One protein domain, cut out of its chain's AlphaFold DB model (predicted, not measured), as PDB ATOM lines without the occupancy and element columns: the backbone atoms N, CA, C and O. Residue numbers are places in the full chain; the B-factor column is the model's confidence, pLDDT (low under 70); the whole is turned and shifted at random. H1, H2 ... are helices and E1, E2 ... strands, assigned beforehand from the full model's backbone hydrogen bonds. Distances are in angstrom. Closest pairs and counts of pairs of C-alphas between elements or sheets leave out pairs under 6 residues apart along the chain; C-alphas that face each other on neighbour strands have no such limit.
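This is residues 89 to 212 of the 272 residues of the protein "Restriction endonuclease" of Candidatus Poseidoniaceae archaeon (UniProt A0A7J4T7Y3). A twisted four-stranded sheet makes a slab with the long helix H2 over one face, running along its strands, and the short helix H4 on the other face, three layers with helices on both faces of one sheet. Small H3 packs on the first part of H2 and grazes the sheet, while H1 lies well away from the other helices, its centre the farthest of the elements from the mean of the C-alphas. The printed part has 124 residues with four named helices and four named strands, in the order H1 E1 E2 H2 E3 H3 E4 H4; the sheet runs E1 E2 E3 E4 and is mixed, E1 antiparallel to E2 and the rest parallel. The class is mixed, helices and strands, though under half of the residues, 59 of 124, are in named elements. The whole is compact and rounded, with a radius of gyration of the C-alphas of 14.2 A and spans of 40 by 37 by 24 A.

The printed part begins at Ile 89. H1 is residues 93 to 98, beginning at C-alpha 93 at (167.274, 139.746, 176.404). E1 is residues 111 to 114, and E2, residues 120 to 126, is 19.4 A long from first to last C-alpha. H2, residues 134 to 150, is the longest helix at 24.5 A, from C-alpha 134 at (166.642, 130.544, 200.643). E3, residues 154 to 161, is the longest strand by residues and measures 20.2 A. H3 is residues 172 to 176. E4, residues 194 to 198, is 13.4 A long. H4, residues 200 to 206, ends at C-alpha 206 at (175.716, 119.058, 178.738).

The sheet is only just strongly twisted, with C-alphas up to 4.4 A off its best plane; E1 and E4 are its edge strands. Residues 89 to 90 pair with residues 111 to 112 of E1, antiparallel. E1 and E2 form a hairpin, antiparallel at 157 degrees, with N 113 and O 121 within hydrogen-bond range at 2.9 A. E2 and E3 are parallel at 20 degrees, with N 124 and O 158 within hydrogen-bond range at 2.9 A. E3 and E4 are parallel at 28 degrees, with N 159 and O 195 within hydrogen-bond range at 2.8 A. E2, H2 and E3 form a strand-helix-strand unit, two parallel neighbour strands with a helix between, and its crossover is right-handed; E3, H3 and E4 form another, also right-handed. H2 is on the sheet at a height of 10.3 A, over E3, and runs along the strands, at 6 degrees to E3 on the local plane; the closest C-alphas of the two are those of Gln 148 and Val 154, 7.2 A apart. With its residues 134 to 141 alone, H2 touches H3, the closest C-alphas being those of Asn 141 and Ile 176 at 4.6 A. H3 only grazes the sheet, with its residues 173 to 176. H4 is on the sheet on the opposite face from H2; the closest C-alphas of E3 and H4 are those of Gly 160 and Phe 202, 5.6 A apart. E4 and H4 are near each other, with 6 pairs of C-alphas within 10 A. H1 is not on the sheet and is apart from H2, H3 and H4. In H1, H2, H3 and H4 every O i to N i+4 pair is within hydrogen-bond range.

The two C-alphas farthest apart are those of Asp 116 and Ala 183, 41.5 A. The printed part has no cut. The links H1 to E1, 12 residues, and H3 to E4, 17 residues, are long. The mean pLDDT of the printed part is 96.4, and no printed residue is under 70.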
ATOM      1  N   ILE A  89     171.532 127.318 173.758       98.06
ATOM      2  CA  ILE A  89     171.046 128.652 173.392       98.06
ATOM      3  C   ILE A  89     170.947 129.504 174.660       98.06
ATOM      4  O   ILE A  89     170.131 129.207 175.531       98.06
ATOM      5  N   LYS A  90     171.751 130.570 174.768       98.38
ATOM      6  CA  LYS A  90     171.685 131.531 175.884       98.38
ATOM      7  C   LYS A  90     170.392 132.346 175.820       98.38
ATOM      8  O   LYS A  90     170.112 132.991 174.816       98.38
ATOM      9  N   LEU A  91     169.645 132.386 176.918       98.19
ATOM     10  CA  LEU A  91     168.442 133.201 177.079       98.19
ATOM     11  C   LEU A  91     168.770 134.630 177.514       98.19
ATOM     12  O   LEU A  91     168.358 135.107 178.570       98.19
ATOM     13  N   ASP A  92     169.519 135.342 176.678       96.88
ATOM     14  CA  ASP A  92     169.684 136.780 176.852       96.88
ATOM     15  C   ASP A  92     168.411 137.557 176.463       96.88
ATOM     16  O   ASP A  92     167.419 137.008 175.975       96.88
ATOM     17  N   LYS A  93     168.426 138.876 176.679       95.56
ATOM     18  CA  LYS A  93     167.274 139.746 176.404       95.56
ATOM     19  C   LYS A  93     166.791 139.669 174.950       95.56
ATOM     20  O   LYS A  93     165.588 139.756 174.710       95.56
ATOM     21  N   ALA A  94     167.708 139.565 173.988       96.56
ATOM     22  CA  ALA A  94     167.355 139.529 172.573       96.56
ATOM     23  C   ALA A  94     166.710 138.186 172.218       96.56
ATOM     24  O   ALA A  94     165.624 138.158 171.642       96.56
ATOM     25  N   THR A  95     167.330 137.095 172.663       97.31
ATOM     26  CA  THR A  95     166.872 135.726 172.428       97.31
ATOM     27  C   THR A  95     165.514 135.476 173.078       97.31
ATOM     28  O   THR A  95     164.631 134.876 172.468       97.31
ATOM     29  N   ARG A  96     165.302 135.980 174.301       97.38
ATOM     30  CA  ARG A  96     164.005 135.886 174.984       97.38
ATOM     31  C   ARG A  96     162.907 136.607 174.216       97.38
ATOM     32  O   ARG A  96     161.834 136.044 174.050       97.38
ATOM     33  N   ARG A  97     163.176 137.801 173.686       97.12
ATOM     34  CA  ARG A  97     162.210 138.529 172.853       97.12
ATOM     35  C   ARG A  97     161.882 137.794 171.562       97.12
ATOM     36  O   ARG A  97     160.712 137.649 171.232       97.12
ATOM     37  N   GLU A  98     162.900 137.323 170.849       97.00
ATOM     38  CA  GLU A  98     162.721 136.575 169.600       97.00
ATOM     39  C   GLU A  98     161.853 135.327 169.804       97.00
ATOM     40  O   GLU A  98     161.025 134.996 168.958       97.00
ATOM     41  N   ARG A  99     162.005 134.664 170.955       95.12
ATOM     42  CA  ARG A  99     161.312 133.413 171.285       95.12
ATOM     43  C   ARG A  99     160.035 133.593 172.109       95.12
ATOM     44  O   ARG A  99     159.428 132.597 172.480       95.12
ATOM     45  N   GLY A 100     159.630 134.827 172.418       95.69
ATOM     46  CA  GLY A 100     158.442 135.099 173.239       95.69
ATOM     47  C   GLY A 100     158.567 134.672 174.711       95.69
ATOM     48  O   GLY A 100     157.565 134.407 175.364       95.69
ATOM     49  N   LEU A 101     159.787 134.615 175.248       97.06
ATOM     50  CA  LEU A 101     160.118 134.194 176.617       97.06
ATOM     51  C   LEU A 101     160.422 135.391 177.534       97.06
ATOM     52  O   LEU A 101     161.260 135.306 178.429       97.06
ATOM     53  N   GLU A 102     159.789 136.541 177.293       97.25
ATOM     54  CA  GLU A 102     160.009 137.780 178.060       97.25
ATOM     55  C   GLU A 102     159.355 137.756 179.452       97.25
ATOM     56  O   GLU A 102     159.675 138.594 180.290       97.25
ATOM     57  N   ASP A 103     158.470 136.790 179.712       97.44
ATOM     58  CA  ASP A 103     157.824 136.596 181.011       97.44
ATOM     59  C   ASP A 103     158.862 136.316 182.115       97.44
ATOM     60  O   ASP A 103     159.821 135.564 181.907       97.44
ATOM     61  N   ALA A 104     158.651 136.912 183.293       96.56
ATOM     62  CA  ALA A 104     159.543 136.819 184.446       96.56
ATOM     63  C   ALA A 104     159.767 135.378 184.935       96.56
ATOM     64  O   ALA A 104     160.808 135.096 185.530       96.56
ATOM     65  N   ARG A 105     158.867 134.428 184.630       97.62
ATOM     66  CA  ARG A 105     159.084 133.004 184.953       97.62
ATOM     67  C   ARG A 105     160.357 132.428 184.318       97.62
ATOM     68  O   ARG A 105     160.934 131.486 184.852       97.62
ATOM     69  N   PHE A 106     160.841 133.027 183.225       98.38
ATOM     70  CA  PHE A 106     162.090 132.642 182.565       98.38
ATOM     71  C   PHE A 106     163.327 133.415 183.054       98.38
ATOM     72  O   PHE A 106     164.422 133.142 182.573       98.38
ATOM     73  N   ASP A 107     163.208 134.347 184.009       97.69
ATOM     74  CA  ASP A 107     164.348 135.152 184.493       97.69
ATOM     75  C   ASP A 107     165.442 134.307 185.152       97.69
ATOM     76  O   ASP A 107     166.621 134.655 185.094       97.69
ATOM     77  N   ALA A 108     165.059 133.184 185.761       97.31
ATOM     78  CA  ALA A 108     165.988 132.246 186.377       97.31
ATOM     79  C   ALA A 108     166.549 131.200 185.397       97.31
ATOM     80  O   ALA A 108     167.346 130.359 185.820       97.31
ATOM     81  N   ILE A 109     166.129 131.213 184.127       98.56
ATOM     82  CA  ILE A 109     166.598 130.280 183.101       98.56
ATOM     83  C   ILE A 109     167.700 130.945 182.282       98.56
ATOM     84  O   ILE A 109     167.512 131.987 181.659       98.56
ATOM     85  N   ASP A 110     168.853 130.294 182.257       98.56
ATOM     86  CA  ASP A 110     170.046 130.772 181.583       98.56
ATOM     87  C   ASP A 110     170.120 130.278 180.141       98.56
ATOM     88  O   ASP A 110     170.468 131.059 179.256       98.56
ATOM     89  N   HIS A 111     169.762 129.018 179.879       98.75
ATOM     90  CA  HIS A 111     169.870 128.423 178.544       98.75
ATOM     91  C   HIS A 111     168.727 127.473 178.207       98.75
ATOM     92  O   HIS A 111     167.999 127.005 179.085       98.75
ATOM     93  N   MET A 112     168.631 127.122 176.927       97.81
ATOM     94  CA  MET A 112     167.823 126.003 176.445       97.81
ATOM     95  C   MET A 112     168.636 125.063 175.549       97.81
ATOM     96  O   MET A 112     169.496 125.498 174.780       97.81
ATOM     97  N   LEU A 113     168.304 123.777 175.619       96.69
ATOM     98  CA  LEU A 113     168.633 122.763 174.623       96.69
ATOM     99  C   LEU A 113     167.323 122.333 173.966       96.69
ATOM    100  O   LEU A 113     166.445 121.819 174.657       96.69
ATOM    101  N   VAL A 114     167.197 122.557 172.660       95.56
ATOM    102  CA  VAL A 114     166.049 122.091 171.872       95.56
ATOM    103  C   VAL A 114     166.383 120.707 171.324       95.56
ATOM    104  O   VAL A 114     167.446 120.526 170.732       95.56
ATOM    105  N   HIS A 115     165.499 119.744 171.560       93.56
ATOM    106  CA  HIS A 115     165.628 118.359 171.111       93.56
ATOM    107  C   HIS A 115     165.051 118.181 169.701       93.56
ATOM    108  O   HIS A 115     164.301 119.025 169.210       93.56
ATOM    109  N   ASP A 116     165.375 117.059 169.055       92.38
ATOM    110  CA  ASP A 116     164.941 116.762 167.679       92.38
ATOM    111  C   ASP A 116     163.410 116.658 167.526       92.38
ATOM    112  O   ASP A 116     162.875 116.863 166.437       92.38
ATOM    113  N   ASP A 117     162.696 116.357 168.613       93.12
ATOM    114  CA  ASP A 117     161.229 116.305 168.671       93.12
ATOM    115  C   ASP A 117     160.567 117.665 168.946       93.12
ATOM    116  O   ASP A 117     159.341 117.758 169.001       93.12
ATOM    117  N   GLY A 118     161.359 118.732 169.071       92.75
ATOM    118  CA  GLY A 118     160.886 120.095 169.300       92.75
ATOM    119  C   GLY A 118     160.626 120.443 170.766       92.75
ATOM    120  O   GLY A 118     160.394 121.619 171.058       92.75
ATOM    121  N   GLU A 119     160.709 119.485 171.693       96.62
ATOM    122  CA  GLU A 119     160.704 119.791 173.124       96.62
ATOM    123  C   GLU A 119     162.036 120.414 173.553       96.62
ATOM    124  O   GLU A 119     163.062 120.298 172.877       96.62
ATOM    125  N   ALA A 120     162.055 121.057 174.720       97.69
ATOM    126  CA  ALA A 120     163.266 121.656 175.263       97.69
ATOM    127  C   ALA A 120     163.584 121.198 176.686       97.69
ATOM    128  O   ALA A 120     162.706 121.035 177.534       97.69
ATOM    129  N   THR A 121     164.879 121.087 176.971       98.44
ATOM    130  CA  THR A 121     165.396 121.113 178.340       98.44
ATOM    131  C   THR A 121     165.901 122.518 178.642       98.44
ATOM    132  O   THR A 121     166.748 123.048 177.920       98.44
ATOM    133  N   LEU A 122     165.397 123.117 179.718       98.75
ATOM    134  CA  LEU A 122     165.853 124.422 180.192       98.75
ATOM    135  C   LEU A 122     166.941 124.265 181.252       98.75
ATOM    136  O   LEU A 122     166.940 123.300 182.016       98.75
ATOM    137  N   PHE A 123     167.853 125.229 181.323       98.69
ATOM    138  CA  PHE A 123     168.982 125.209 182.246       98.69
ATOM    139  C   PHE A 123     168.995 126.456 183.116       98.69
ATOM    140  O   PHE A 123     168.903 127.567 182.604       98.69
ATOM    141  N   SER A 124     169.174 126.273 184.422       98.56
ATOM    142  CA  SER A 124     169.540 127.336 185.359       98.56
ATOM    143  C   SER A 124     170.915 127.025 185.936       98.56
ATOM    144  O   SER A 124     171.089 126.064 186.688       98.56
ATOM    145  N   GLN A 125     171.916 127.809 185.561       97.94
ATOM    146  CA  GLN A 125     173.303 127.606 185.939       97.94
ATOM    147  C   GLN A 125     173.613 128.325 187.252       97.94
ATOM    148  O   GLN A 125     173.229 129.472 187.488       97.94
ATOM    149  N   LYS A 126     174.333 127.632 188.134       97.69
ATOM    150  CA  LYS A 126     174.929 128.164 189.361       97.69
ATOM    151  C   LYS A 126     176.383 127.712 189.437       97.69
ATOM    152  O   LYS A 126     176.772 126.693 188.869       97.69
ATOM    153  N   SER A 127     177.219 128.481 190.126       95.06
ATOM    154  CA  SER A 127     178.643 128.140 190.207       95.06
ATOM    155  C   SER A 127     178.908 127.069 191.269       95.06
ATOM    156  O   SER A 127     179.618 126.106 191.016       95.06
ATOM    157  N   SER A 128     178.317 127.221 192.456       94.69
ATOM    158  CA  SER A 128     178.673 126.438 193.645       94.69
ATOM    159  C   SER A 128     177.496 126.233 194.584       94.69
ATOM    160  O   SER A 128     176.505 126.954 194.487       94.69
ATOM    161  N   LYS A 129     177.675 125.379 195.598       95.31
ATOM    162  CA  LYS A 129     176.706 125.160 196.685       95.31
ATOM    163  C   LYS A 129     176.262 126.412 197.456       95.31
ATOM    164  O   LYS A 129     175.228 126.368 198.120       95.31
ATOM    165  N   TRP A 130     177.032 127.499 197.389       94.81
ATOM    166  CA  TRP A 130     176.761 128.763 198.087       94.81
ATOM    167  C   TRP A 130     176.208 129.859 197.175       94.81
ATOM    168  O   TRP A 130     175.972 130.973 197.635       94.81
ATOM    169  N   THR A 131     176.026 129.578 195.881       94.88
ATOM    170  CA  THR A 131     175.596 130.596 194.913       94.88
ATOM    171  C   THR A 131     174.182 131.105 195.188       94.88
ATOM    172  O   THR A 131     173.883 132.239 194.826       94.88
ATOM    173  N   ILE A 132     173.331 130.297 195.824       96.44
ATOM    174  CA  ILE A 132     171.951 130.668 196.135       96.44
ATOM    175  C   ILE A 132     171.660 130.646 197.633       96.44
ATOM    176  O   ILE A 132     172.216 129.846 198.385       96.44
ATOM    177  N   GLN A 133     170.731 131.507 198.034       96.25
ATOM    178  CA  GLN A 133     170.138 131.550 199.368       96.25
ATOM    179  C   GLN A 133     168.673 131.085 199.339       96.25
ATOM    180  O   GLN A 133     168.129 130.754 198.286       96.25
ATOM    181  N   LEU A 134     168.018 131.045 200.507       95.69
ATOM    182  CA  LEU A 134     166.642 130.544 200.643       95.69
ATOM    183  C   LEU A 134     165.627 131.291 199.774       95.69
ATOM    184  O   LEU A 134     164.796 130.646 199.144       95.69
ATOM    185  N   SER A 135     165.690 132.624 199.740       96.56
ATOM    186  CA  SER A 135     164.765 133.438 198.942       96.56
ATOM    187  C   SER A 135     164.839 133.064 197.465       96.56
ATOM    188  O   SER A 135     163.826 132.712 196.872       96.56
ATOM    189  N   GLN A 136     166.054 133.002 196.921       97.50
ATOM    190  CA  GLN A 136     166.301 132.623 195.530       97.50
ATOM    191  C   GLN A 136     165.821 131.198 195.237       97.50
ATOM    192  O   GLN A 136     165.199 130.961 194.210       97.50
ATOM    193  N   ALA A 137     166.062 130.244 196.143       97.62
ATOM    194  CA  ALA A 137     165.588 128.872 195.969       97.62
ATOM    195  C   ALA A 137     164.052 128.787 195.889       97.62
ATOM    196  O   ALA A 137     163.520 128.057 195.053       97.62
ATOM    197  N   LYS A 138     163.342 129.558 196.726       97.56
ATOM    198  CA  LYS A 138     161.874 129.646 196.703       97.56
ATOM    199  C   LYS A 138     161.351 130.313 195.431       97.56
ATOM    200  O   LYS A 138     160.417 129.800 194.824       97.56
ATOM    201  N   GLU A 139     161.953 131.429 195.028       97.81
ATOM    202  CA  GLU A 139     161.598 132.147 193.797       97.81
ATOM    203  C   GLU A 139     161.773 131.251 192.565       97.81
ATOM    204  O   GLU A 139     160.878 131.164 191.727       97.81
ATOM    205  N   MET A 140     162.883 130.509 192.498       98.50
ATOM    206  CA  MET A 140     163.133 129.538 191.433       98.50
ATOM    207  C   MET A 140     162.104 128.403 191.434       98.50
ATOM    208  O   MET A 140     161.590 128.065 190.375       98.50
ATOM    209  N   ASN A 141     161.768 127.832 192.597       98.62
ATOM    210  CA  ASN A 141     160.739 126.792 192.684       98.62
ATOM    211  C   ASN A 141     159.380 127.285 192.156       98.62
ATOM    212  O   ASN A 141     158.754 126.597 191.354       98.62
ATOM    213  N   ALA A 142     158.952 128.486 192.555       98.44
ATOM    214  CA  ALA A 142     157.702 129.073 192.081       98.44
ATOM    215  C   ALA A 142     157.718 129.306 190.559       98.44
ATOM    216  O   ALA A 142     156.792 128.891 189.866       98.44
ATOM    217  N   ALA A 143     158.797 129.889 190.025       98.56
ATOM    218  CA  ALA A 143     158.946 130.118 188.589       98.56
ATOM    219  C   ALA A 143     158.954 128.807 187.781       98.56
ATOM    220  O   ALA A 143     158.314 128.709 186.737       98.56
ATOM    221  N   PHE A 144     159.637 127.773 188.276       98.69
ATOM    222  CA  PHE A 144     159.718 126.468 187.613       98.69
ATOM    223  C   PHE A 144     158.390 125.718 187.643       98.69
ATOM    224  O   PHE A 144     158.050 125.052 186.667       98.69
ATOM    225  N   PHE A 145     157.621 125.865 188.721       98.56
ATOM    226  CA  PHE A 145     156.251 125.373 188.776       98.56
ATOM    227  C   PHE A 145     155.368 126.082 187.742       98.56
ATOM    228  O   PHE A 145     154.631 125.422 187.017       98.56
ATOM    229  N   GLU A 146     155.479 127.407 187.599       98.50
ATOM    230  CA  GLU A 146     154.735 128.126 186.560       98.50
ATOM    231  C   GLU A 146     155.088 127.666 185.143       98.50
ATOM    232  O   GLU A 146     154.177 127.495 184.333       98.50
ATOM    233  N   ILE A 147     156.373 127.427 184.854       98.62
ATOM    234  CA  ILE A 147     156.814 126.855 183.572       98.62
ATOM    235  C   ILE A 147     156.179 125.476 183.369       98.62
ATOM    236  O   ILE A 147     155.549 125.243 182.343       98.62
ATOM    237  N   GLN A 148     156.254 124.585 184.364       98.25
ATOM    238  CA  GLN A 148     155.670 123.243 184.271       98.25
ATOM    239  C   GLN A 148     154.166 123.272 183.942       98.25
ATOM    240  O   GLN A 148     153.679 122.414 183.213       98.25
ATOM    241  N   GLN A 149     153.423 124.239 184.489       98.19
ATOM    242  CA  GLN A 149     151.974 124.340 184.289       98.19
ATOM    243  C   GLN A 149     151.577 124.993 182.960       98.19
ATOM    244  O   GLN A 149     150.476 124.746 182.470       98.19
ATOM    245  N   LYS A 150     152.415 125.882 182.412       97.62
ATOM    246  CA  LYS A 150     152.043 126.755 181.284       97.62
ATOM    247  C   LYS A 150     152.773 126.426 179.982       97.62
ATOM    248  O   LYS A 150     152.310 126.844 178.925       97.62
ATOM    249  N   ASP A 151     153.898 125.720 180.045       97.56
ATOM    250  CA  ASP A 151     154.822 125.542 178.928       97.56
ATOM    251  C   ASP A 151     155.056 124.048 178.639       97.56
ATOM    252  O   ASP A 151     156.123 123.505 178.909       97.56
ATOM    253  N   GLU A 152     154.057 123.381 178.044       96.12
ATOM    254  CA  GLU A 152     154.092 121.936 177.723       96.12
ATOM    255  C   GLU A 152     155.279 121.522 176.832       96.12
ATOM    256  O   GLU A 152     155.709 120.374 176.860       96.12
ATOM    257  N   TRP A 153     155.842 122.461 176.064       97.06
ATOM    258  CA  TRP A 153     157.027 122.241 175.227       97.06
ATOM    259  C   TRP A 153     158.323 122.065 176.040       97.06
ATOM    260  O   TRP A 153     159.353 121.673 175.489       97.06
ATOM    261  N   VAL A 154     158.306 122.365 177.343       98.25
ATOM    262  CA  VAL A 154     159.458 122.194 178.229       98.25
ATOM    263  C   VAL A 154     159.386 120.832 178.907       98.25
ATOM    264  O   VAL A 154     158.636 120.632 179.861       98.25
ATOM    265  N   ARG A 155     160.260 119.921 178.478       97.69
ATOM    266  CA  ARG A 155     160.387 118.558 179.010       97.69
ATOM    267  C   ARG A 155     160.822 118.523 180.470       97.69
ATOM    268  O   ARG A 155     160.349 117.703 181.250       97.69
ATOM    269  N   SER A 156     161.807 119.346 180.815       98.38
ATOM    270  CA  SER A 156     162.472 119.302 182.120       98.38
ATOM    271  C   SER A 156     163.307 120.553 182.356       98.38
ATOM    272  O   SER A 156     163.774 121.175 181.395       98.38
ATOM    273  N   ILE A 157     163.619 120.824 183.620       98.81
ATOM    274  CA  ILE A 157     164.564 121.868 184.017       98.81
ATOM    275  C   ILE A 157     165.779 121.238 184.704       98.81
ATOM    276  O   ILE A 157     165.664 120.412 185.612       98.81
ATOM    277  N   VAL A 158     166.970 121.662 184.291       98.69
ATOM    278  CA  VAL A 158     168.246 121.280 184.896       98.69
ATOM    279  C   VAL A 158     168.822 122.462 185.651       98.69
ATOM    280  O   VAL A 158     169.160 123.489 185.070       98.69
ATOM    281  N   VAL A 159     169.007 122.299 186.955       98.62
ATOM    282  CA  VAL A 159     169.828 123.205 187.755       98.62
ATOM    283  C   VAL A 159     171.263 122.686 187.716       98.62
ATOM    284  O   VAL A 159     171.593 121.699 188.373       98.62
ATOM    285  N   GLY A 160     172.104 123.320 186.904       98.25
ATOM    286  CA  GLY A 160     173.496 122.925 186.703       98.25
ATOM    287  C   GLY A 160     174.439 123.657 187.649       98.25
ATOM    288  O   GLY A 160     174.489 124.884 187.636       98.25
ATOM    289  N   ILE A 161     175.209 122.925 188.454       98.31
ATOM    290  CA  ILE A 161     176.208 123.474 189.374       98.31
ATOM    291  C   ILE A 161     177.598 123.121 188.851       98.31
ATOM    292  O   ILE A 161     177.953 121.948 188.782       98.31
ATOM    293  N   THR A 162     178.395 124.122 188.474       97.06
ATOM    294  CA  THR A 162     179.623 123.886 187.690       97.06
ATOM    295  C   THR A 162     180.750 123.213 188.468       97.06
ATOM    296  O   THR A 162     181.558 122.511 187.857       97.06
ATOM    297  N   TYR A 163     180.817 123.386 189.792       96.38
ATOM    298  CA  TYR A 163     181.792 122.695 190.636       96.38
ATOM    299  C   TYR A 163     181.231 122.295 192.006       96.38
ATOM    300  O   TYR A 163     180.303 122.906 192.537       96.38
ATOM    301  N   GLY A 164     181.846 121.266 192.593       94.75
ATOM    302  CA  GLY A 164     181.450 120.670 193.865       94.75
ATOM    303  C   GLY A 164     181.111 119.189 193.726       94.75
ATOM    304  O   GLY A 164     181.436 118.554 192.723       94.75
ATOM    305  N   ASN A 165     180.449 118.661 194.749       92.81
ATOM    306  CA  ASN A 165     179.999 117.278 194.851       92.81
ATOM    307  C   ASN A 165     178.544 117.261 195.339       92.81
ATOM    308  O   ASN A 165     178.172 118.071 196.189       92.81
ATOM    309  N   SER A 166     177.737 116.331 194.829       92.31
ATOM    310  CA  SER A 166     176.314 116.212 195.172       92.31
ATOM    311  C   SER A 166     176.080 115.946 196.664       92.31
ATOM    312  O   SER A 166     175.122 116.468 197.230       92.31
ATOM    313  N   GLY A 167     176.982 115.208 197.320       92.56
ATOM    314  CA  GLY A 167     176.892 114.888 198.750       92.56
ATOM    315  C   GLY A 167     177.058 116.084 199.695       92.56
ATOM    316  O   GLY A 167     176.609 116.011 200.834       92.56
ATOM    317  N   ASP A 168     177.643 117.190 199.224       91.94
ATOM    318  CA  ASP A 168     177.978 118.360 200.051       91.94
ATOM    319  C   ASP A 168     177.150 119.603 199.706       91.94
ATOM    320  O   ASP A 168     177.492 120.723 200.111       91.94
ATOM    321  N   MET A 169     176.092 119.427 198.912       95.38
ATOM    322  CA  MET A 169     175.208 120.513 198.516       95.38
ATOM    323  C   MET A 169     174.383 121.006 199.701       95.38
ATOM    324  O   MET A 169     173.987 120.245 200.582       95.38
ATOM    325  N   THR A 170     174.114 122.310 199.716       94.69
ATOM    326  CA  THR A 170     173.190 122.891 200.690       94.69
ATOM    327  C   THR A 170     171.762 122.429 200.391       94.69
ATOM    328  O   THR A 170     171.411 122.122 199.251       94.69
ATOM    329  N   ASP A 171     170.908 122.459 201.410       93.88
ATOM    330  CA  ASP A 171     169.470 122.176 201.319       93.88
ATOM    331  C   ASP A 171     168.740 123.057 200.287       93.88
ATOM    332  O   ASP A 171     167.655 122.725 199.829       93.88
ATOM    333  N   LYS A 172     169.328 124.181 199.871       96.38
ATOM    334  CA  LYS A 172     168.719 125.113 198.913       96.38
ATOM    335  C   LYS A 172     168.435 124.472 197.554       96.38
ATOM    336  O   LYS A 172     167.457 124.833 196.908       96.38
ATOM    337  N   TYR A 173     169.230 123.486 197.149       96.31
ATOM    338  CA  TYR A 173     169.006 122.747 195.904       96.31
ATOM    339  C   TYR A 173     167.889 121.704 196.027       96.31
ATOM    340  O   TYR A 173     167.212 121.415 195.045       96.31
ATOM    341  N   ASP A 174     167.631 121.206 197.237       95.62
ATOM    342  CA  ASP A 174     166.443 120.408 197.545       95.62
ATOM    343  C   ASP A 174     165.178 121.280 197.529       95.62
ATOM    344  O   ASP A 174     164.166 120.889 196.950       95.62
ATOM    345  N   ILE A 175     165.256 122.494 198.088       97.00
ATOM    346  CA  ILE A 175     164.147 123.461 198.112       97.00
ATOM    347  C   ILE A 175     163.688 123.836 196.701       97.00
ATOM    348  O   ILE A 175     162.485 123.853 196.453       97.00
ATOM    349  N   ILE A 176     164.611 124.060 195.755       96.88
ATOM    350  CA  ILE A 176     164.246 124.323 194.349       96.88
ATOM    351  C   ILE A 176     163.379 123.188 193.778       96.88
ATOM    352  O   ILE A 176     162.450 123.437 193.013       96.88
ATOM    353  N   ARG A 177     163.655 121.942 194.178       97.31
ATOM    354  CA  ARG A 177     162.939 120.740 193.729       97.31
ATOM    355  C   ARG A 177     161.667 120.447 194.535       97.31
ATOM    356  O   ARG A 177     160.996 119.462 194.243       97.31
ATOM    357  N   GLY A 178     161.346 121.255 195.546       96.44
ATOM    358  CA  GLY A 178     160.171 121.064 196.401       96.44
ATOM    359  C   GLY A 178     160.392 120.204 197.644       96.44
ATOM    360  O   GLY A 178     159.429 119.801 198.292       96.44
ATOM    361  N   ILE A 179     161.639 119.889 197.997       94.94
ATOM    362  CA  ILE A 179     161.954 119.030 199.143       94.94
ATOM    363  C   ILE A 179     162.235 119.896 200.376       94.94
ATOM    364  O   ILE A 179     163.313 120.470 200.519       94.94
ATOM    365  N   ASN A 180     161.290 119.930 201.319       89.88
ATOM    366  CA  ASN A 180     161.479 120.568 202.624       89.88
ATOM    367  C   ASN A 180     162.064 119.571 203.637       89.88
ATOM    368  O   ASN A 180     161.401 118.607 204.014       89.88
ATOM    369  N   ARG A 181     163.292 119.814 204.114       80.06
ATOM    370  CA  ARG A 181     163.946 118.996 205.163       80.06
ATOM    371  C   ARG A 181     163.777 119.558 206.585       80.06
ATOM    372  O   ARG A 181     164.257 118.955 207.538       80.06
ATOM    373  N   GLY A 182     163.119 120.711 206.728       81.12
ATOM    374  CA  GLY A 182     162.973 121.437 207.991       81.12
ATOM    375  C   GLY A 182     161.664 122.221 208.059       81.12
ATOM    376  O   GLY A 182     160.589 121.638 207.946       81.12
ATOM    377  N   ALA A 183     161.748 123.538 208.260       83.00
ATOM    378  CA  ALA A 183     160.567 124.401 208.251       83.00
ATOM    379  C   ALA A 183     159.825 124.312 206.906       83.00
ATOM    380  O   ALA A 183     160.441 124.143 205.853       83.00
ATOM    381  N   ASN A 184     158.496 124.430 206.937       88.69
ATOM    382  CA  ASN A 184     157.726 124.504 205.704       88.69
ATOM    383  C   ASN A 184     158.015 125.840 205.007       88.69
ATOM    384  O   ASN A 184     157.828 126.906 205.596       88.69
ATOM    385  N   HIS A 185     158.474 125.769 203.760       88.88
ATOM    386  CA  HIS A 185     158.796 126.939 202.950       88.88
ATOM    387  C   HIS A 185     157.757 127.254 201.870       88.88
ATOM    388  O   HIS A 185     157.971 128.224 201.145       88.88
ATOM    389  N   GLU A 186     156.651 126.497 201.809       92.56
ATOM    390  CA  GLU A 186     155.570 126.654 200.818       92.56
ATOM    391  C   GLU A 186     156.090 126.525 199.378       92.56
ATOM    392  O   GLU A 186     155.956 127.427 198.558       92.56
ATOM    393  N   VAL A 187     156.741 125.393 199.097       96.44
ATOM    394  CA  VAL A 187     157.287 125.048 197.777       96.44
ATOM    395  C   VAL A 187     156.493 123.914 197.133       96.44
ATOM    396  O   VAL A 187     155.916 123.078 197.830       96.44
ATOM    397  N   TYR A 188     156.484 123.883 195.804       97.31
ATOM    398  CA  TYR A 188     155.823 122.872 194.986       97.31
ATOM    399  C   TYR A 188     156.746 121.677 194.750       97.31
ATOM    400  O   TYR A 188     157.939 121.862 194.509       97.31
ATOM    401  N   ASP A 189     156.199 120.458 194.794       97.25
ATOM    402  CA  ASP A 189     156.950 119.240 194.476       97.25
ATOM    403  C   ASP A 189     157.240 119.174 192.974       97.25
ATOM    404  O   ASP A 189     156.337 118.999 192.159       97.25
ATOM    405  N   LEU A 190     158.514 119.328 192.622       98.19
ATOM    406  CA  LEU A 190     159.004 119.354 191.248       98.19
ATOM    407  C   LEU A 190     160.048 118.262 191.003       98.19
ATOM    408  O   LEU A 190     160.815 118.349 190.048       98.19
ATOM    409  N   ARG A 191     160.136 117.242 191.866       97.19
ATOM    410  CA  ARG A 191     161.245 116.272 191.850       97.19
ATOM    411  C   ARG A 191     161.408 115.515 190.535       97.19
ATOM    412  O   ARG A 191     162.551 115.208 190.190       97.19
ATOM    413  N   ASP A 192     160.300 115.258 189.848       97.25
ATOM    414  CA  ASP A 192     160.250 114.535 188.572       97.25
ATOM    415  C   ASP A 192     160.481 115.453 187.358       97.25
ATOM    416  O   ASP A 192     160.738 114.974 186.258       97.25
ATOM    417  N   TYR A 193     160.419 116.773 187.559       98.31
ATOM    418  CA  TYR A 193     160.549 117.781 186.503       98.31
ATOM    419  C   TYR A 193     161.871 118.559 186.571       98.31
ATOM    420  O   TYR A 193     162.427 118.966 185.548       98.31
ATOM    421  N   VAL A 194     162.389 118.756 187.786       98.50
ATOM    422  CA  VAL A 194     163.598 119.524 188.081       98.50
ATOM    423  C   VAL A 194     164.673 118.604 188.651       98.50
ATOM    424  O   VAL A 194     164.509 118.002 189.719       98.50
ATOM    425  N   GLN A 195     165.823 118.563 187.982       97.62
ATOM    426  CA  GLN A 195     167.015 117.853 188.445       97.62
ATOM    427  C   GLN A 195     168.151 118.822 188.775       97.62
ATOM    428  O   GLN A 195     168.305 119.858 188.133       97.62
ATOM    429  N   SER A 196     168.967 118.481 189.772       97.31
ATOM    430  CA  SER A 196     170.186 119.222 190.103       97.31
ATOM    431  C   SER A 196     171.403 118.365 189.787       97.31
ATOM    432  O   SER A 196     171.538 117.276 190.338       97.31
ATOM    433  N   LEU A 197     172.278 118.856 188.911       98.00
ATOM    434  CA  LEU A 197     173.494 118.159 188.485       98.00
ATOM    435  C   LEU A 197     174.714 118.957 188.933       98.00
ATOM    436  O   LEU A 197     174.745 120.174 188.762       98.00
ATOM    437  N   VAL A 198     175.713 118.291 189.512       98.25
ATOM    438  CA  VAL A 198     176.843 118.958 190.176       98.25
ATOM    439  C   VAL A 198     178.169 118.494 189.593       98.25
ATOM    440  O   VAL A 198     178.406 117.298 189.439       98.25
ATOM    441  N   GLY A 199     179.059 119.446 189.315       97.75
ATOM    442  CA  GLY A 199     180.430 119.183 188.905       97.75
ATOM    443  C   GLY A 199     180.477 118.279 187.678       97.75
ATOM    444  O   GLY A 199     179.923 118.610 186.630       97.75
ATOM    445  N   ARG A 200     181.133 117.124 187.822       97.94
ATOM    446  CA  ARG A 200     181.295 116.126 186.757       97.94
ATOM    447  C   ARG A 200     179.973 115.762 186.080       97.94
ATOM    448  O   ARG A 200     179.943 115.710 184.855       97.94
ATOM    449  N   ASP A 201     178.901 115.561 186.843       98.25
ATOM    450  CA  ASP A 201     177.616 115.115 186.290       98.25
ATOM    451  C   ASP A 201     176.979 116.189 185.410       98.25
ATOM    452  O   ASP A 201     176.428 115.883 184.355       98.25
ATOM    453  N   PHE A 202     177.111 117.461 185.799       98.12
ATOM    454  CA  PHE A 202     176.648 118.578 184.980       98.12
ATOM    455  C   PHE A 202     177.423 118.659 183.661       98.12
ATOM    456  O   PHE A 202     176.816 118.714 182.593       98.12
ATOM    457  N   TRP A 203     178.758 118.615 183.726       98.38
ATOM    458  CA  TRP A 203     179.607 118.679 182.533       98.38
ATOM    459  C   TRP A 203     179.380 117.495 181.593       98.38
ATOM    460  O   TRP A 203     179.316 117.677 180.380       98.38
ATOM    461  N   ALA A 204     179.224 116.291 182.145       98.19
ATOM    462  CA  ALA A 204     178.893 115.113 181.362       98.19
ATOM    463  C   ALA A 204     177.518 115.262 180.703       98.19
ATOM    464  O   ALA A 204     177.380 114.970 179.519       98.19
ATOM    465  N   PHE A 205     176.512 115.754 181.431       97.56
ATOM    466  CA  PHE A 205     175.160 115.927 180.905       97.56
ATOM    467  C   PHE A 205     175.115 116.886 179.714       97.56
ATOM    468  O   PHE A 205     174.604 116.519 178.657       97.56
ATOM    469  N   ILE A 206     175.709 118.079 179.839       96.88
ATOM    470  CA  ILE A 206     175.716 119.058 178.738       96.88
ATOM    471  C   ILE A 206     176.566 118.608 177.545       96.88
ATOM    472  O   ILE A 206     176.481 119.211 176.481       96.88
ATOM    473  N   ASN A 207     177.369 117.554 177.709       97.44
ATOM    474  CA  ASN A 207     178.159 116.945 176.650       97.44
ATOM    475  C   ASN A 207     177.766 115.483 176.377       97.44
ATOM    476  O   ASN A 207     178.613 114.640 176.091       97.44
ATOM    477  N   ASN A 208     176.471 115.168 176.483       95.19
ATOM    478  CA  ASN A 208     175.889 113.876 176.101       95.19
ATOM    479  C   ASN A 208     176.569 112.649 176.746       95.19
ATOM    480  O   ASN A 208     176.932 111.677 176.085       95.19
ATOM    481  N   GLY A 209     176.777 112.715 178.058       97.12
ATOM    482  CA  GLY A 209     177.299 111.623 178.878       97.12
ATOM    483  C   GLY A 209     178.825 111.503 178.916       97.12
ATOM    484  O   GLY A 209     179.327 110.621 179.615       97.12
ATOM    485  N   GLN A 210     179.568 112.380 178.229       98.06
ATOM    486  CA  GLN A 210     181.035 112.362 178.203       98.06
ATOM    487  C   GLN A 210     181.627 112.714 179.575       98.06
ATOM    488  O   GLN A 210     181.769 113.881 179.945       98.06
ATOM    489  N   GLN A 211     181.991 111.683 180.335       97.81
ATOM    490  CA  GLN A 211     182.374 111.778 181.746       97.81
ATOM    491  C   GLN A 211     183.596 112.670 182.007       97.81
ATOM    492  O   GLN A 211     183.653 113.372 183.017       97.81
ATOM    493  N   GLU A 212     184.537 112.704 181.066       98.44
ATOM    494  CA  GLU A 212     185.795 113.446 181.192       98.44
ATOM    495  C   GLU A 212     185.683 114.920 180.774       98.44
ATOM    496  O   GLU A 212     186.656 115.663 180.872       98.44
TER     497      GLU A 212